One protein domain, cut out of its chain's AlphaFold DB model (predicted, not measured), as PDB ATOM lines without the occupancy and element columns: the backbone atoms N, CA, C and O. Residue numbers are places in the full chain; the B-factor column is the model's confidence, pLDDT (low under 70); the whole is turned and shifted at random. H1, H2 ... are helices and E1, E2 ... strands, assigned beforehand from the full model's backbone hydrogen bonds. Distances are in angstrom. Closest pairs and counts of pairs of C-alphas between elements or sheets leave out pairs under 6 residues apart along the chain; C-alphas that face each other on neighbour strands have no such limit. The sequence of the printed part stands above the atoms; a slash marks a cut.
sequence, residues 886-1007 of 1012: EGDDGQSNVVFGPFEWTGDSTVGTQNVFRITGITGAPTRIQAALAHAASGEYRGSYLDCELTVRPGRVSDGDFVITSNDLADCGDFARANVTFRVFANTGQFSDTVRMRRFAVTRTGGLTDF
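AT A GLANCE: This is residues 886 to 1007 of the 1012 residues of an uncharacterized protein of Oceanicaulis sp (UniProt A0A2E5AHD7). Picture two strongly twisted four-stranded sheets face to face as a sandwich, their strands crossed at 30 degrees, with the short helix H1 beside the edge strand E4 of one sheet. The link between E4 and E5 runs from one sheet to the other, and E8, which pairs with residues 996 to 998 of E7, lies at one end, the element farthest from the mean of the C-alphas at 16.6 A. The printed part has 122 residues, with eight named strands and one named helix in the order E1 E2 E3 E4 E5 H1 E6 E7 E8. The sheets run E1 - E6 - E3 - E4 and E5 - E2 - E7 - E8, both antiparallel, and the class is mostly strand. The whole is compact, with a radius of gyration of the C-alphas of 14.0 A and spans of 38 by 32 by 22 A.

IN THESE COORDINATES: Find C-alpha 891 at (-45.840, -9.842, -34.234); from there E1 runs to residue 903, 29.2 A, and bends by 92 degrees at residue 900. E2 follows at residues 909 to 918, 26.5 A, then E3 at 924 to 930, 19.7 A. Next come E4, residues 944 to 946, and E5, residues 957 to 961, 13.3 A. Look for H1, residues 964 to 968, from (-26.643, -0.949, -26.043). E6 takes residues 973 to 983, 30.9 A; E7 takes 987 to 999, 30.6 A, and bends by 92 degrees at residue 990. E8, residues 1004 to 1006, ends at (-16.646, -16.994, -29.180).

HOW THE PARTS SIT: Start with E1 and E6, antiparallel at 164 degrees, where N 894 and O 980 are 3.0 A apart. On the other side of E6 is E3, with N 926 and O 979 at 2.9 A. E3 and E4 form a hairpin, with N 927 and O 944 at 2.9 A. H1 is on this sheet but at the sheet's level, at a height over the sheet of 2.9 A; its closest C-alpha pair with E4 is Cys 944 and Cys 968, 5.0 A. Its one O i to N i+4 pair is not within hydrogen-bond range, but 2 of 2 O i to N i+3 pairs are. In the other sheet, E2 has E5 on one side, N 913 to O 960 at 2.8 A, and E7 on the other, N 912 to O 996 at 2.8 A. E7 and E8 form a hairpin, with N 997 and O 1005 at 2.8 A. Between the sheets, the closest C-alphas of E1 and E7 are Phe 896 and Met 993, 6.5 A apart.

THE WHOLE: The two C-alphas farthest apart, Asp 888 and Thr 1001, are 45.8 A apart. The printed part has no cut. The link E3 to E4 is long, with 13 residues. Mean pLDDT of the printed part is 83.4; residues 1000 to 1003 and 1006 to 1007 are under 70.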
ATOM      1  N   GLU A 886     -45.489 -17.192 -32.847       83.12
ATOM      2  CA  GLU A 886     -46.410 -16.257 -33.491       83.12
ATOM      3  C   GLU A 886     -47.397 -15.675 -32.472       83.12
ATOM      4  O   GLU A 886     -47.900 -16.381 -31.593       83.12
ATOM      5  N   GLY A 887     -47.635 -14.370 -32.563       75.50
ATOM      6  CA  GLY A 887     -48.669 -13.655 -31.825       75.50
ATOM      7  C   GLY A 887     -49.861 -13.310 -32.717       75.50
ATOM      8  O   GLY A 887     -49.737 -13.157 -33.931       75.50
ATOM      9  N   ASP A 888     -51.029 -13.137 -32.095       72.38
ATOM     10  CA  ASP A 888     -52.295 -12.846 -32.789       72.38
ATOM     11  C   ASP A 888     -52.353 -11.430 -33.411       72.38
ATOM     12  O   ASP A 888     -53.302 -11.091 -34.120       72.38
ATOM     13  N   ASP A 889     -51.363 -10.578 -33.136       76.88
ATOM     14  CA  ASP A 889     -51.274  -9.174 -33.554       76.88
ATOM     15  C   ASP A 889     -50.346  -8.943 -34.763       76.88
ATOM     16  O   ASP A 889     -50.073  -7.797 -35.127       76.88
ATOM     17  N   GLY A 890     -49.876 -10.018 -35.407       79.94
ATOM     18  CA  GLY A 890     -48.922  -9.951 -36.520       79.94
ATOM     19  C   GLY A 890     -47.474  -9.704 -36.083       79.94
ATOM     20  O   GLY A 890     -46.615  -9.456 -36.936       79.94
ATOM     21  N   GLN A 891     -47.193  -9.767 -34.775       88.44
ATOM     22  CA  GLN A 891     -45.840  -9.842 -34.234       88.44
ATOM     23  C   GLN A 891     -45.514 -11.266 -33.796       88.44
ATOM     24  O   GLN A 891     -46.306 -11.940 -33.145       88.44
ATOM     25  N   SER A 892     -44.299 -11.701 -34.092       89.62
ATOM     26  CA  SER A 892     -43.720 -12.930 -33.567       89.62
ATOM     27  C   SER A 892     -42.613 -12.591 -32.571       89.62
ATOM     28  O   SER A 892     -42.051 -11.491 -32.585       89.62
ATOM     29  N   ASN A 893     -42.288 -13.531 -31.683       91.12
ATOM     30  CA  ASN A 893     -41.149 -13.391 -30.780       91.12
ATOM     31  C   ASN A 893     -40.308 -14.658 -30.690       91.12
ATOM     32  O   ASN A 893     -40.823 -15.770 -30.802       91.12
ATOM     33  N   VAL A 894     -39.024 -14.451 -30.419       89.81
ATOM     34  CA  VAL A 894     -38.036 -15.496 -30.148       89.81
ATOM     35  C   VAL A 894     -37.312 -15.177 -28.849       89.81
ATOM     36  O   VAL A 894     -37.100 -14.008 -28.513       89.81
ATOM     37  N   VAL A 895     -36.971 -16.227 -28.106       88.88
ATOM     38  CA  VAL A 895     -36.198 -16.152 -26.866       88.88
ATOM     39  C   VAL A 895     -34.819 -16.757 -27.107       88.88
ATOM     40  O   VAL A 895     -34.733 -17.847 -27.666       88.88
ATOM     41  N   PHE A 896     -33.770 -16.058 -26.675       86.69
ATOM     42  CA  PHE A 896     -32.374 -16.492 -26.770       86.69
ATOM     43  C   PHE A 896     -31.692 -16.454 -25.398       86.69
ATOM     44  O   PHE A 896     -31.927 -15.521 -24.620       86.69
ATOM     45  N   GLY A 897     -30.804 -17.414 -25.137       77.19
ATOM     46  CA  GLY A 897     -30.077 -17.551 -23.876       77.19
ATOM     47  C   GLY A 897     -30.747 -18.533 -22.903       77.19
ATOM     48  O   GLY A 897     -31.701 -19.218 -23.273       77.19
ATOM     49  N   PRO A 898     -30.311 -18.568 -21.628       79.12
ATOM     50  CA  PRO A 898     -29.535 -17.532 -20.939       79.12
ATOM     51  C   PRO A 898     -28.048 -17.473 -21.331       79.12
ATOM     52  O   PRO A 898     -27.321 -18.442 -21.183       79.12
ATOM     53  N   PHE A 899     -27.577 -16.283 -21.719       79.12
ATOM     54  CA  PHE A 899     -26.163 -15.997 -21.962       79.12
ATOM     55  C   PHE A 899     -25.452 -15.659 -20.656       79.12
ATOM     56  O   PHE A 899     -25.655 -14.587 -20.065       79.12
ATOM     57  N   GLU A 900     -24.607 -16.572 -20.199       75.12
ATOM     58  CA  GLU A 900     -24.066 -16.509 -18.851       75.12
ATOM     59  C   GLU A 900     -22.914 -15.523 -18.663       75.12
ATOM     60  O   GLU A 900     -22.027 -15.405 -19.502       75.12
ATOM     61  N   TRP A 901     -22.867 -14.861 -17.505       78.88
ATOM     62  CA  TRP A 901     -21.787 -13.937 -17.125       78.88
ATOM     63  C   TRP A 901     -21.565 -12.771 -18.108       78.88
ATOM     64  O   TRP A 901     -20.467 -12.206 -18.217       78.88
ATOM     65  N   THR A 902     -22.638 -12.385 -18.802       82.75
ATOM     66  CA  THR A 902     -22.687 -11.215 -19.678       82.75
ATOM     67  C   THR A 902     -22.467  -9.966 -18.840       82.75
ATOM     68  O   THR A 902     -23.131  -9.759 -17.830       82.75
ATOM     69  N   GLY A 903     -21.524  -9.132 -19.252       82.00
ATOM     70  CA  GLY A 903     -21.213  -7.867 -18.609       82.00
ATOM     71  C   GLY A 903     -21.889  -6.671 -19.271       82.00
ATOM     72  O   GLY A 903     -22.131  -6.686 -20.481       82.00
ATOM     73  N   ASP A 904     -22.162  -5.641 -18.473       85.38
ATOM     74  CA  ASP A 904     -22.653  -4.349 -18.951       85.38
ATOM     75  C   ASP A 904     -21.551  -3.529 -19.659       85.38
ATOM     76  O   ASP A 904     -20.427  -3.982 -19.887       85.38
ATOM     77  N   SER A 905     -21.862  -2.287 -20.031       82.38
ATOM     78  CA  SER A 905     -20.909  -1.411 -20.730       82.38
ATOM     79  C   SER A 905     -19.675  -1.003 -19.899       82.38
ATOM     80  O   SER A 905     -18.687  -0.522 -20.465       82.38
ATOM     81  N   THR A 906     -19.697  -1.188 -18.575       78.75
ATOM     82  CA  THR A 906     -18.652  -0.725 -17.649       78.75
ATOM     83  C   THR A 906     -17.514  -1.733 -17.477       78.75
ATOM     84  O   THR A 906     -16.380  -1.340 -17.169       78.75
ATOM     85  N   VAL A 907     -17.767  -3.020 -17.735       76.12
ATOM     86  CA  VAL A 907     -16.771  -4.081 -17.546       76.12
ATOM     87  C   VAL A 907     -15.694  -4.099 -18.647       76.12
ATOM     88  O   VAL A 907     -15.813  -3.474 -19.706       76.12
ATOM     89  N   GLY A 908     -14.571  -4.772 -18.372       70.19
ATOM     90  CA  GLY A 908     -13.418  -4.839 -19.285       70.19
ATOM     91  C   GLY A 908     -13.640  -5.719 -20.523       70.19
ATOM     92  O   GLY A 908     -13.142  -5.387 -21.598       70.19
ATOM     93  N   THR A 909     -14.414  -6.795 -20.371       74.12
ATOM     94  CA  THR A 909     -14.789  -7.725 -21.445       74.12
ATOM     95  C   THR A 909     -16.195  -7.383 -21.920       74.12
ATOM     96  O   THR A 909     -17.148  -7.480 -21.149       74.12
ATOM     97  N   GLN A 910     -16.322  -6.967 -23.172       78.94
ATOM     98  CA  GLN A 910     -17.570  -6.505 -23.766       78.94
ATOM     99  C   GLN A 910     -18.255  -7.644 -24.521       78.94
ATOM    100  O   GLN A 910     -17.611  -8.365 -25.265       78.94
ATOM    101  N   ASN A 911     -19.563  -7.794 -24.354       84.12
ATOM    102  CA  ASN A 911     -20.385  -8.749 -25.091       84.12
ATOM    103  C   ASN A 911     -21.005  -8.090 -26.327       84.12
ATOM    104  O   ASN A 911     -21.492  -6.952 -26.271       84.12
ATOM    105  N   VAL A 912     -20.997  -8.822 -27.431       85.88
ATOM    106  CA  VAL A 912     -21.689  -8.494 -28.672       85.88
ATOM    107  C   VAL A 912     -22.580  -9.677 -29.016       85.88
ATOM    108  O   VAL A 912     -22.098 -10.797 -29.149       85.88
ATOM    109  N   PHE A 913     -23.874  -9.425 -29.162       88.19
ATOM    110  CA  PHE A 913     -24.844 -10.417 -29.598       88.19
ATOM    111  C   PHE A 913     -25.231 -10.122 -31.032       88.19
ATOM    112  O   PHE A 913     -25.566  -8.987 -31.373       88.19
ATOM    113  N   ARG A 914     -25.201 -11.146 -31.867       85.62
ATOM    114  CA  ARG A 914     -25.619 -11.055 -33.257       85.62
ATOM    115  C   ARG A 914     -26.808 -11.966 -33.464       85.62
ATOM    116  O   ARG A 914     -26.713 -13.149 -33.165       85.62
ATOM    117  N   ILE A 915     -27.895 -11.411 -33.976       87.12
ATOM    118  CA  ILE A 915     -29.067 -12.155 -34.424       87.12
ATOM    119  C   ILE A 915     -28.956 -12.297 -35.933       87.12
ATOM    120  O   ILE A 915     -28.844 -11.274 -36.604       87.12
ATOM    121  N   THR A 916     -29.020 -13.519 -36.450       82.44
ATOM    122  CA  THR A 916     -29.116 -13.766 -37.894       82.44
ATOM    123  C   THR A 916     -30.458 -14.396 -38.240       82.44
ATOM    124  O   THR A 916     -31.103 -15.020 -37.389       82.44
ATOM    125  N   GLY A 917     -30.897 -14.218 -39.484       81.81
ATOM    126  CA  GLY A 917     -32.198 -14.701 -39.948       81.81
ATOM    127  C   GLY A 917     -33.357 -13.768 -39.584       81.81
ATOM    128  O   GLY A 917     -34.486 -14.236 -39.420       81.81
ATOM    129  N   ILE A 918     -33.087 -12.465 -39.440       85.88
ATOM    130  CA  ILE A 918     -34.087 -11.409 -39.235       85.88
ATOM    131  C   ILE A 918     -33.944 -10.330 -40.315       85.88
ATOM    132  O   ILE A 918     -32.896  -9.715 -40.478       85.88
ATOM    133  N   THR A 919     -35.015 -10.053 -41.055       85.12
ATOM    134  CA  THR A 919     -35.014  -9.000 -42.077       85.12
ATOM    135  C   THR A 919     -35.414  -7.656 -41.465       85.12
ATOM    136  O   THR A 919     -36.552  -7.441 -41.040       85.12
ATOM    137  N   GLY A 920     -34.469  -6.714 -41.415       85.19
ATOM    138  CA  GLY A 920     -34.689  -5.381 -40.852       85.19
ATOM    139  C   GLY A 920     -34.603  -5.316 -39.321       85.19
ATOM    140  O   GLY A 920     -34.268  -6.282 -38.642       85.19
ATOM    141  N   ALA A 921     -34.903  -4.143 -38.752       89.56
ATOM    142  CA  ALA A 921     -34.833  -3.952 -37.303       89.56
ATOM    143  C   ALA A 921     -35.963  -4.714 -36.583       89.56
ATOM    144  O   ALA A 921     -37.108  -4.680 -37.056       89.56
ATOM    145  N   PRO A 922     -35.688  -5.328 -35.415       92.56
ATOM    146  CA  PRO A 922     -36.738  -5.822 -34.535       92.56
ATOM    147  C   PRO A 922     -37.614  -4.662 -34.056       92.56
ATOM    148  O   PRO A 922     -37.178  -3.516 -33.967       92.56
ATOM    149  N   THR A 923     -38.868  -4.941 -33.723       92.50
ATOM    150  CA  THR A 923     -39.789  -3.918 -33.211       92.50
ATOM    151  C   THR A 923     -39.544  -3.625 -31.735       92.50
ATOM    152  O   THR A 923     -39.774  -2.501 -31.290       92.50
ATOM    153  N   ARG A 924     -39.071  -4.621 -30.974       93.94
ATOM    154  CA  ARG A 924     -38.788  -4.510 -29.538       93.94
ATOM    155  C   ARG A 924     -37.800  -5.586 -29.091       93.94
ATOM    156  O   ARG A 924     -37.860  -6.714 -29.575       93.94
ATOM    157  N   ILE A 925     -36.937  -5.262 -28.128       95.81
ATOM    158  CA  ILE A 925     -36.031  -6.223 -27.489       95.81
ATOM    159  C   ILE A 925     -36.132  -6.060 -25.973       95.81
ATOM    160  O   ILE A 925     -35.871  -4.983 -25.448       95.81
ATOM    161  N   GLN A 926     -36.492  -7.133 -25.277       96.25
ATOM    162  CA  GLN A 926     -36.518  -7.192 -23.816       96.25
ATOM    163  C   GLN A 926     -35.389  -8.089 -23.317       96.25
ATOM    164  O   GLN A 926     -35.075  -9.091 -23.958       96.25
ATOM    165  N   ALA A 927     -34.798  -7.748 -22.177       94.44
ATOM    166  CA  ALA A 927     -33.752  -8.536 -21.538       94.44
ATOM    167  C   ALA A 927     -34.146  -8.853 -20.090       94.44
ATOM    168  O   ALA A 927     -34.520  -7.960 -19.330       94.44
ATOM    169  N   ALA A 928     -34.073 -10.133 -19.729       92.88
ATOM    170  CA  ALA A 928     -34.171 -10.599 -18.354       92.88
ATOM    171  C   ALA A 928     -32.762 -10.734 -17.769       92.88
ATOM    172  O   ALA A 928     -31.916 -11.393 -18.375       92.88
ATOM    173  N   LEU A 929     -32.518 -10.098 -16.619       89.25
ATOM    174  CA  LEU A 929     -31.199 -10.019 -15.989       89.25
ATOM    175  C   LEU A 929     -31.202 -10.843 -14.701       89.25
ATOM    176  O   LEU A 929     -31.558 -10.354 -13.626       89.25
ATOM    177  N   ALA A 930     -30.849 -12.121 -14.816       83.00
ATOM    178  CA  ALA A 930     -30.782 -13.033 -13.680       83.00
ATOM    179  C   ALA A 930     -29.405 -12.967 -13.004       83.00
ATOM    180  O   ALA A 930     -28.377 -12.824 -13.666       83.00
ATOM    181  N   HIS A 931     -29.397 -13.076 -11.675       77.88
ATOM    182  CA  HIS A 931     -28.194 -13.089 -10.833       77.88
ATOM    183  C   HIS A 931     -27.232 -11.903 -11.054       77.88
ATOM    184  O   HIS A 931     -26.020 -12.047 -10.925       77.88
ATOM    185  N   ALA A 932     -27.770 -10.716 -11.356       81.44
ATOM    186  CA  ALA A 932     -26.973  -9.516 -11.584       81.44
ATOM    187  C   ALA A 932     -26.063  -9.162 -10.394       81.44
ATOM    188  O   ALA A 932     -26.479  -9.186  -9.231       81.44
ATOM    189  N   ALA A 933     -24.821  -8.790 -10.694       73.25
ATOM    190  CA  ALA A 933     -23.802  -8.481  -9.706       73.25
ATOM    191  C   ALA A 933     -24.046  -7.141  -8.997       73.25
ATOM    192  O   ALA A 933     -23.670  -6.982  -7.833       73.25
ATOM    193  N   SER A 934     -24.709  -6.201  -9.660       73.81
ATOM    194  CA  SER A 934     -25.170  -4.941  -9.078       73.81
ATOM    195  C   SER A 934     -26.597  -4.622  -9.520       73.81
ATOM    196  O   SER A 934     -27.102  -5.197 -10.479       73.81
ATOM    197  N   GLY A 935     -27.255  -3.708  -8.801       76.75
ATOM    198  CA  GLY A 935     -28.644  -3.306  -9.051       76.75
ATOM    199  C   GLY A 935     -29.703  -4.262  -8.481       76.75
ATOM    200  O   GLY A 935     -29.390  -5.302  -7.908       76.75
ATOM    201  N   GLU A 936     -30.976  -3.872  -8.597       78.69
ATOM    202  CA  GLU A 936     -32.139  -4.641  -8.120       78.69
ATOM    203  C   GLU A 936     -32.885  -5.292  -9.300       78.69
ATOM    204  O   GLU A 936     -33.997  -4.892  -9.649       78.69
ATOM    205  N   TYR A 937     -32.268  -6.291  -9.931       85.00
ATOM    206  CA  TYR A 937     -32.851  -7.026 -11.062       85.00
ATOM    207  C   TYR A 937     -33.503  -8.340 -10.610       85.00
ATOM    208  O   TYR A 937     -33.087  -8.932  -9.612       85.00
ATOM    209  N   ARG A 938     -34.563  -8.783 -11.303       81.94
ATOM    210  CA  ARG A 938     -35.414  -9.909 -10.868       81.94
ATOM    211  C   ARG A 938     -35.304 -11.153 -11.751       81.94
ATOM    212  O   ARG A 938     -36.019 -12.117 -11.490       81.94
ATOM    213  N   GLY A 939     -34.480 -11.133 -12.798       83.25
ATOM    214  CA  GLY A 939     -34.453 -12.186 -13.813       83.25
ATOM    215  C   GLY A 939     -35.721 -12.210 -14.667       83.25
ATOM    216  O   GLY A 939     -36.161 -13.271 -15.100       83.25
ATOM    217  N   SER A 940     -36.352 -11.054 -14.886       88.94
ATOM    218  CA  SER A 940     -37.624 -10.936 -15.606       88.94
ATOM    219  C   SER A 940     -37.503 -10.028 -16.826       88.94
ATOM    220  O   SER A 940     -36.736  -9.078 -16.815       88.94
ATOM    221  N   TYR A 941     -38.320 -10.224 -17.866       91.81
ATOM    222  CA  TYR A 941     -38.320  -9.334 -19.044       91.81
ATOM    223  C   TYR A 941     -38.798  -7.894 -18.760       91.81
ATOM    224  O   TYR A 941     -38.861  -7.081 -19.677       91.81
ATOM    225  N   LEU A 942     -39.169  -7.582 -17.512       89.00
ATOM    226  CA  LEU A 942     -39.434  -6.216 -17.052       89.00
ATOM    227  C   LEU A 942     -38.168  -5.508 -16.556       89.00
ATOM    228  O   LEU A 942     -38.221  -4.310 -16.287       89.00
ATOM    229  N   ASP A 943     -37.062  -6.237 -16.411       89.88
ATOM    230  CA  ASP A 943     -35.796  -5.718 -15.898       89.88
ATOM    231  C   ASP A 943     -35.172  -4.710 -16.868       89.88
ATOM    232  O   ASP A 943     -34.609  -3.706 -16.436       89.88
ATOM    233  N   CYS A 944     -35.279  -4.965 -18.177       94.31
ATOM    234  CA  CYS A 944     -34.743  -4.086 -19.206       94.31
ATOM    235  C   CYS A 944     -35.492  -4.211 -20.543       94.31
ATOM    236  O   CYS A 944     -35.784  -5.311 -21.019       94.31
ATOM    237  N   GLU A 945     -35.733  -3.071 -21.192       95.94
ATOM    238  CA  GLU A 945     -36.121  -2.985 -22.601       95.94
ATOM    239  C   GLU A 945     -35.066  -2.157 -23.340       95.94
ATOM    240  O   GLU A 945     -34.831  -0.996 -23.003       95.94
ATOM    241  N   LEU A 946     -34.403  -2.765 -24.324       94.56
ATOM    242  CA  LEU A 946     -33.351  -2.098 -25.083       94.56
ATOM    243  C   LEU A 946     -33.956  -1.129 -26.093       94.56
ATOM    244  O   LEU A 946     -34.921  -1.447 -26.795       94.56
ATOM    245  N   THR A 947     -33.313   0.024 -26.259       94.44
ATOM    246  CA  THR A 947     -33.633   0.923 -27.365       94.44
ATOM    247  C   THR A 947     -33.176   0.268 -28.663       94.44
ATOM    248  O   THR A 947     -31.975   0.120 -28.914       94.44
ATOM    249  N   VAL A 948     -34.121  -0.106 -29.528       92.06
ATOM    250  CA  VAL A 948     -33.780  -0.609 -30.862       92.06
ATOM    251  C   VAL A 948     -33.137   0.520 -31.661       92.06
ATOM    252  O   VAL A 948     -33.737   1.571 -31.885       92.06
ATOM    253  N   ARG A 949     -31.905   0.293 -32.110       90.88
ATOM    254  CA  ARG A 949     -31.132   1.242 -32.916       90.88
ATOM    255  C   ARG A 949     -31.113   0.740 -34.365       90.88
ATOM    256  O   ARG A 949     -30.372  -0.195 -34.649       90.88
ATOM    257  N   PRO A 950     -31.873   1.342 -35.303       81.69
ATOM    258  CA  PRO A 950     -31.978   0.833 -36.677       81.69
ATOM    259  C   PRO A 950     -30.649   0.795 -37.440       81.69
ATOM    260  O   PRO A 950     -30.480  -0.025 -38.328       81.69
ATOM    261  N   GLY A 951     -29.676   1.633 -37.061       82.31
ATOM    262  CA  GLY A 951     -28.317   1.591 -37.619       82.31
ATOM    263  C   GLY A 951     -27.494   0.354 -37.227       82.31
ATOM    264  O   GLY A 951     -26.313   0.301 -37.546       82.31
ATOM    265  N   ARG A 952     -28.083  -0.598 -36.491       83.50
ATOM    266  CA  ARG A 952     -27.508  -1.914 -36.164       83.50
ATOM    267  C   ARG A 952     -27.996  -3.038 -37.078       83.50
ATOM    268  O   ARG A 952     -27.618  -4.185 -36.862       83.50
ATOM    269  N   VAL A 953     -28.864  -2.710 -38.031       82.50
ATOM    270  CA  VAL A 953     -29.346  -3.629 -39.060       82.50
ATOM    271  C   VAL A 953     -28.298  -3.724 -40.159       82.50
ATOM    272  O   VAL A 953     -27.860  -2.697 -40.681       82.50
ATOM    273  N   SER A 954     -27.956  -4.946 -40.534       72.75
ATOM    274  CA  SER A 954     -27.377  -5.275 -41.839       72.75
ATOM    275  C   SER A 954     -28.380  -6.131 -42.615       72.75
ATOM    276  O   SER A 954     -29.470  -6.415 -42.111       72.75
ATOM    277  N   ASP A 955     -28.063  -6.503 -43.856       70.81
ATOM    278  CA  ASP A 955     -28.908  -7.477 -44.548       70.81
ATOM    279  C   ASP A 955     -28.931  -8.785 -43.734       70.81
ATOM    280  O   ASP A 955     -27.914  -9.161 -43.159       70.81
ATOM    281  N   GLY A 956     -30.110  -9.378 -43.551       74.81
ATOM    282  CA  GLY A 956     -30.308 -10.618 -42.782       74.81
ATOM    283  C   GLY A 956     -30.086 -10.596 -41.256       74.81
ATOM    284  O   GLY A 956     -30.493 -11.565 -40.604       74.81
ATOM    285  N   ASP A 957     -29.518  -9.528 -40.673       83.25
ATOM    286  CA  ASP A 957     -28.995  -9.555 -39.299       83.25
ATOM    287  C   ASP A 957     -29.235  -8.286 -38.457       83.25
ATOM    288  O   ASP A 957     -29.392  -7.165 -38.955       83.25
ATOM    289  N   PHE A 958     -29.158  -8.455 -37.132       88.38
ATOM    290  CA  PHE A 958     -29.200  -7.370 -36.150       88.38
ATOM    291  C   PHE A 958     -28.178  -7.558 -35.021       88.38
ATOM    292  O   PHE A 958     -28.077  -8.632 -34.428       88.38
ATOM    293  N   VAL A 959     -27.456  -6.489 -34.664       89.50
ATOM    294  CA  VAL A 959     -26.377  -6.537 -33.658       89.50
ATOM    295  C   VAL A 959     -26.732  -5.753 -32.392       89.50
ATOM    296  O   VAL A 959     -27.073  -4.573 -32.447       89.50
ATOM    297  N   ILE A 960     -26.551  -6.385 -31.233       91.56
ATOM    298  CA  ILE A 960     -26.598  -5.766 -29.905       91.56
ATOM    299  C   ILE A 960     -25.167  -5.697 -29.369       91.56
ATOM    300  O   ILE A 960     -24.478  -6.703 -29.249       91.56
ATOM    301  N   THR A 961     -24.701  -4.505 -29.028       88.75
ATOM    302  CA  THR A 961     -23.366  -4.270 -28.464       88.75
ATOM    303  C   THR A 961     -23.439  -4.027 -26.959       88.75
ATOM    304  O   THR A 961     -24.490  -3.680 -26.424       88.75
ATOM    305  N   SER A 962     -22.300  -4.095 -26.268       83.81
ATOM    306  CA  SER A 962     -22.239  -3.759 -24.835       83.81
ATOM    307  C   SER A 962     -22.698  -2.341 -24.519       83.81
ATOM    308  O   SER A 962     -23.256  -2.103 -23.456       83.81
ATOM    309  N   ASN A 963     -22.506  -1.394 -25.442       86.44
ATOM    310  CA  ASN A 963     -23.003  -0.030 -25.265       86.44
ATOM    311  C   ASN A 963     -24.530   0.037 -25.300       86.44
ATOM    312  O   ASN A 963     -25.107   0.929 -24.689       86.44
ATOM    313  N   ASP A 964     -25.185  -0.885 -26.006       90.88
ATOM    314  CA  ASP A 964     -26.643  -0.949 -26.043       90.88
ATOM    315  C   ASP A 964     -27.179  -1.491 -24.703       90.88
ATOM    316  O   ASP A 964     -28.208  -1.024 -24.229       90.88
ATOM    317  N   LEU A 965     -26.423  -2.364 -24.020       90.62
ATOM    318  CA  LEU A 965     -26.742  -2.843 -22.664       90.62
ATOM    319  C   LEU A 965     -26.688  -1.745 -21.591       90.62
ATOM    320  O   LEU A 965     -27.216  -1.951 -20.504       90.62
ATOM    321  N   ALA A 966     -26.115  -0.571 -21.885       88.94
ATOM    322  CA  ALA A 966     -26.215   0.588 -20.997       88.94
ATOM    323  C   ALA A 966     -27.674   1.042 -20.792       88.94
ATOM    324  O   ALA A 966     -27.984   1.641 -19.764       88.94
ATOM    325  N   ASP A 967     -28.584   0.711 -21.722       91.38
ATOM    326  CA  ASP A 967     -30.027   0.945 -21.567       91.38
ATOM    327  C   ASP A 967     -30.605   0.181 -20.360       91.38
ATOM    328  O   ASP A 967     -31.621   0.588 -19.799       91.38
ATOM    329  N   CYS A 968     -29.942  -0.898 -19.931       90.31
ATOM    330  CA  CYS A 968     -30.341  -1.703 -18.783       90.31
ATOM    331  C   CYS A 968     -29.793  -1.195 -17.439       90.31
ATOM    332  O   CYS A 968     -30.144  -1.756 -16.403       90.31
ATOM    333  N   GLY A 969     -28.956  -0.153 -17.429       88.25
ATOM    334  CA  GLY A 969     -28.271   0.338 -16.229       88.25
ATOM    335  C   GLY A 969     -27.042  -0.488 -15.824       88.25
ATOM    336  O   GLY A 969     -26.579  -1.351 -16.568       88.25
ATOM    337  N   ASP A 970     -26.510  -0.196 -14.635       86.25
ATOM    338  CA  ASP A 970     -25.251  -0.759 -14.131       86.25
ATOM    339  C   ASP A 970     -25.492  -2.098 -13.407       86.25
ATOM    340  O   ASP A 970     -25.539  -2.162 -12.171       86.25
ATOM    341  N   PHE A 971     -25.669  -3.180 -14.169       86.75
ATOM    342  CA  PHE A 971     -25.824  -4.539 -13.623       86.75
ATOM    343  C   PHE A 971     -24.492  -5.275 -13.405       86.75
ATOM    344  O   PHE A 971     -24.477  -6.377 -12.848       86.75
ATOM    345  N   ALA A 972     -23.380  -4.663 -13.820       83.06
ATOM    346  CA  ALA A 972     -22.021  -5.182 -13.864       83.06
ATOM    347  C   ALA A 972     -21.909  -6.487 -14.660       83.06
ATOM    348  O   ALA A 972     -21.420  -6.467 -15.786       83.06
ATOM    349  N   ARG A 973     -22.354  -7.619 -14.105       82.06
ATOM    350  CA  ARG A 973     -22.425  -8.927 -14.777       82.06
ATOM    351  C   ARG A 973     -23.712  -9.660 -14.406       82.06
ATOM    352  O   ARG A 973     -24.110  -9.590 -13.253       82.06
ATOM    353  N   ALA A 974     -24.340 -10.350 -15.355       82.81
ATOM    354  CA  ALA A 974     -25.583 -11.102 -15.165       82.81
ATOM    355  C   ALA A 974     -25.699 -12.271 -16.162       82.81
ATOM    356  O   ALA A 974     -25.031 -12.295 -17.200       82.81
ATOM    357  N   ASN A 975     -26.604 -13.209 -15.885       83.94
ATOM    358  CA  ASN A 975     -27.152 -14.109 -16.898       83.94
ATOM    359  C   ASN A 975     -28.242 -13.364 -17.669       83.94
ATOM    360  O   ASN A 975     -29.213 -12.898 -17.070       83.94
ATOM    361  N   VAL A 976     -28.081 -13.239 -18.985       87.62
ATOM    362  CA  VAL A 976     -28.976 -12.421 -19.812       87.62
ATOM    363  C   VAL A 976     -29.791 -13.304 -20.740       87.62
ATOM    364  O   VAL A 976     -29.232 -14.037 -21.548       87.62
ATOM    365  N   THR A 977     -31.113 -13.205 -20.665       90.62
ATOM    366  CA  THR A 977     -32.020 -13.834 -21.634       90.62
ATOM    367  C   THR A 977     -32.697 -12.748 -22.456       90.62
ATOM    368  O   THR A 977     -33.330 -11.852 -21.895       90.62
ATOM    369  N   PHE A 978     -32.593 -12.826 -23.779       93.12
ATOM    370  CA  PHE A 978     -33.226 -11.868 -24.682       93.12
ATOM    371  C   PHE A 978     -34.558 -12.396 -25.191       93.12
ATOM    372  O   PHE A 978     -34.671 -13.554 -25.581       93.12
ATOM    373  N   ARG A 979     -35.552 -11.513 -25.264       93.81
ATOM    374  CA  ARG A 979     -36.804 -11.733 -25.980       93.81
ATOM    375  C   ARG A 979     -36.952 -10.685 -27.065       93.81
ATOM    376  O   ARG A 979     -37.123  -9.499 -26.780       93.81
ATOM    377  N   VAL A 980     -36.883 -11.136 -28.307       93.75
ATOM    378  CA  VAL A 980     -36.843 -10.283 -29.494       93.75
ATOM    379  C   VAL A 980     -38.181 -10.377 -30.209       93.75
ATOM    380  O   VAL A 980     -38.651 -11.476 -30.489       93.75
ATOM    381  N   PHE A 981     -38.786  -9.228 -30.496       93.56
ATOM    382  CA  PHE A 981     -40.044  -9.107 -31.227       93.56
ATOM    383  C   PHE A 981     -39.781  -8.540 -32.620       93.56
ATOM    384  O   PHE A 981     -39.026  -7.577 -32.770       93.56
ATOM    385  N   ALA A 982     -40.441  -9.104 -33.624       92.25
ATOM    386  CA  ALA A 982     -40.461  -8.598 -34.992       92.25
ATOM    387  C   ALA A 982     -41.811  -8.938 -35.644       92.25
ATOM    388  O   ALA A 982     -42.582  -9.726 -35.097       92.25
ATOM    389  N   ASN A 983     -42.130  -8.354 -36.796       91.38
ATOM    390  CA  ASN A 983     -43.321  -8.753 -37.553       91.38
ATOM    391  C   ASN A 983     -43.177 -10.211 -38.028       91.38
ATOM    392  O   ASN A 983     -42.067 -10.648 -38.325       91.38
ATOM    393  N   THR A 984     -44.279 -10.958 -38.144       81.69
ATOM    394  CA  THR A 984     -44.257 -12.411 -38.423       81.69
ATOM    395  C   THR A 984     -43.458 -12.804 -39.672       81.69
ATOM    396  O   THR A 984     -42.781 -13.821 -39.657       81.69
ATOM    397  N   GLY A 985     -43.452 -11.973 -40.719       83.00
ATOM    398  CA  GLY A 985     -42.661 -12.214 -41.934       83.00
ATOM    399  C   GLY A 985     -41.204 -11.738 -41.883       83.00
ATOM    400  O   GLY A 985     -40.527 -11.805 -42.903       83.00
ATOM    401  N   GLN A 986     -40.733 -11.192 -40.754       86.88
ATOM    402  CA  GLN A 986     -39.347 -10.732 -40.620       86.88
ATOM    403  C   GLN A 986     -38.386 -11.843 -40.205       86.88
ATOM    404  O   GLN A 986     -37.210 -11.759 -40.549       86.88
ATOM    405  N   PHE A 987     -38.853 -12.857 -39.472       85.94
ATOM    406  CA  PHE A 987     -38.023 -14.008 -39.129       85.94
ATOM    407  C   PHE A 987     -37.971 -14.991 -40.300       85.94
ATOM    408  O   PHE A 987     -38.996 -15.301 -40.901       85.94
ATOM    409  N   SER A 988     -36.773 -15.477 -40.602       81.81
ATOM    410  CA  SER A 988     -36.584 -16.674 -41.425       81.81
ATOM    411  C   SER A 988     -36.916 -17.941 -40.627       81.81
ATOM    412  O   SER A 988     -36.997 -17.893 -39.398       81.81
ATOM    413  N   ASP A 989     -37.026 -19.083 -41.308       70.81
ATOM    414  CA  ASP A 989     -37.237 -20.392 -40.670       70.81
ATOM    415  C   ASP A 989     -36.087 -20.784 -39.718       70.81
ATOM    416  O   ASP A 989     -36.262 -21.616 -38.827       70.81
ATOM    417  N   THR A 990     -34.914 -20.158 -39.871       71.81
ATOM    418  CA  THR A 990     -33.699 -20.414 -39.088       71.81
ATOM    419  C   THR A 990     -33.148 -19.115 -38.498       71.81
ATOM    420  O   THR A 990     -32.204 -18.520 -39.018       71.81
ATOM    421  N   VAL A 991     -33.736 -18.657 -37.394       79.69
ATOM    422  CA  VAL A 991     -33.236 -17.499 -36.638       79.69
ATOM    423  C   VAL A 991     -32.315 -17.951 -35.505       79.69
ATOM    424  O   VAL A 991     -32.673 -18.834 -34.731       79.69
ATOM    425  N   ARG A 992     -31.137 -17.339 -35.368       81.44
ATOM    426  CA  ARG A 992     -30.153 -17.677 -34.321       81.44
ATOM    427  C   ARG A 992     -29.605 -16.423 -33.655       81.44
ATOM    428  O   ARG A 992     -29.621 -15.352 -34.254       81.44
ATOM    429  N   MET A 993     -29.110 -16.565 -32.427       83.62
ATOM    430  CA  MET A 993     -28.340 -15.524 -31.751       83.62
ATOM    431  C   MET A 993     -27.009 -16.098 -31.272       83.62
ATOM    432  O   MET A 993     -26.998 -17.074 -30.525       83.62
ATOM    433  N   ARG A 994     -25.902 -15.466 -31.665       80.31
ATOM    434  CA  ARG A 994     -24.542 -15.821 -31.241       80.31
ATOM    435  C   ARG A 994     -23.963 -14.723 -30.354       80.31
ATOM    436  O   ARG A 994     -24.217 -13.540 -30.601       80.31
ATOM    437  N   ARG A 995     -23.201 -15.105 -29.323       81.12
ATOM    438  CA  ARG A 995     -22.491 -14.174 -28.436       81.12
ATOM    439  C   ARG A 995     -20.994 -14.226 -28.701       81.12
ATOM    440  O   ARG A 995     -20.366 -15.262 -28.541       81.12
ATOM    441  N   PHE A 996     -20.426 -13.058 -28.955       78.88
ATOM    442  CA  PHE A 996     -18.989 -12.839 -28.973       78.88
ATOM    443  C   PHE A 996     -18.582 -11.992 -27.769       78.88
ATOM    444  O   PHE A 996     -19.240 -10.995 -27.456       78.88
ATOM    445  N   ALA A 997     -17.472 -12.330 -27.123       76.12
ATOM    446  CA  ALA A 997     -16.805 -11.432 -26.195       76.12
ATOM    447  C   ALA A 997     -15.621 -10.761 -26.871       76.12
ATOM    448  O   ALA A 997     -14.754 -11.415 -27.435       76.12
ATOM    449  N   VAL A 998     -15.564  -9.442 -26.763       74.94
ATOM    450  CA  VAL A 998     -14.462  -8.630 -27.253       74.94
ATOM    451  C   VAL A 998     -13.769  -7.931 -26.099       74.94
ATOM    452  O   VAL A 998     -14.403  -7.337 -25.224       74.94
ATOM    453  N   THR A 999     -12.444  -7.980 -26.082       71.19
ATOM    454  CA  THR A 999     -11.664  -7.139 -25.175       71.19
ATOM    455  C   THR A 999     -11.518  -5.744 -25.777       71.19
ATOM    456  O   THR A 999     -11.582  -5.547 -26.994       71.19
ATOM    457  N   ARG A1000     -11.247  -4.740 -24.934       67.38
ATOM    458  CA  ARG A1000     -10.938  -3.373 -25.408       67.38
ATOM    459  C   ARG A1000      -9.686  -3.310 -26.288       67.38
ATOM    460  O   ARG A1000      -9.494  -2.327 -26.997       67.38
ATOM    461  N   THR A1001      -8.844  -4.336 -26.225       64.81
ATOM    462  CA  THR A1001      -7.625  -4.474 -27.018       64.81
ATOM    463  C   THR A1001      -7.843  -5.229 -28.332       64.81
ATOM    464  O   THR A1001      -6.919  -5.314 -29.129       64.81
ATOM    465  N   GLY A1002      -9.057  -5.724 -28.611       63.31
ATOM    466  CA  GLY A1002      -9.392  -6.399 -29.872       63.31
ATOM    467  C   GLY A1002      -9.223  -7.921 -29.862       63.31
ATOM    468  O   GLY A1002      -9.284  -8.539 -30.927       63.31
ATOM    469  N   GLY A1003      -9.023  -8.528 -28.688       67.12
ATOM    470  CA  GLY A1003      -9.236  -9.964 -28.495       67.12
ATOM    471  C   GLY A1003     -10.708 -10.305 -28.720       67.12
ATOM    472  O   GLY A1003     -11.574  -9.492 -28.394       67.12
ATOM    473  N   LEU A1004     -10.981 -11.462 -29.315       71.81
ATOM    474  CA  LEU A1004     -12.322 -11.937 -29.649       71.81
ATOM    475  C   LEU A1004     -12.424 -13.393 -29.208       71.81
ATOM    476  O   LEU A1004     -11.742 -14.215 -29.802       71.81
ATOM    477  N   THR A1005     -13.288 -13.680 -28.239       70.31
ATOM    478  CA  THR A1005     -13.668 -15.040 -27.845       70.31
ATOM    479  C   THR A1005     -15.084 -15.317 -28.331       70.31
ATOM    480  O   THR A1005     -15.978 -14.488 -28.138       70.31
ATOM    481  N   ASP A1006     -15.308 -16.479 -28.930       68.12
ATOM    482  CA  ASP A1006     -16.646 -16.994 -29.180       68.12
ATOM    483  C   ASP A1006     -17.086 -17.878 -28.020       68.12
ATOM    484  O   ASP A1006     -16.329 -18.712 -27.531       68.12
ATOM    485  N   PHE A1007     -18.331 -17.702 -27.600       65.88
ATOM    486  CA  PHE A1007     -18.976 -18.607 -26.663       65.88
ATOM    487  C   PHE A1007     -20.071 -19.374 -27.405       65.88
ATOM    488  O   PHE A1007     -21.243 -19.318 -27.029       65.88
TER     489      PHE A1007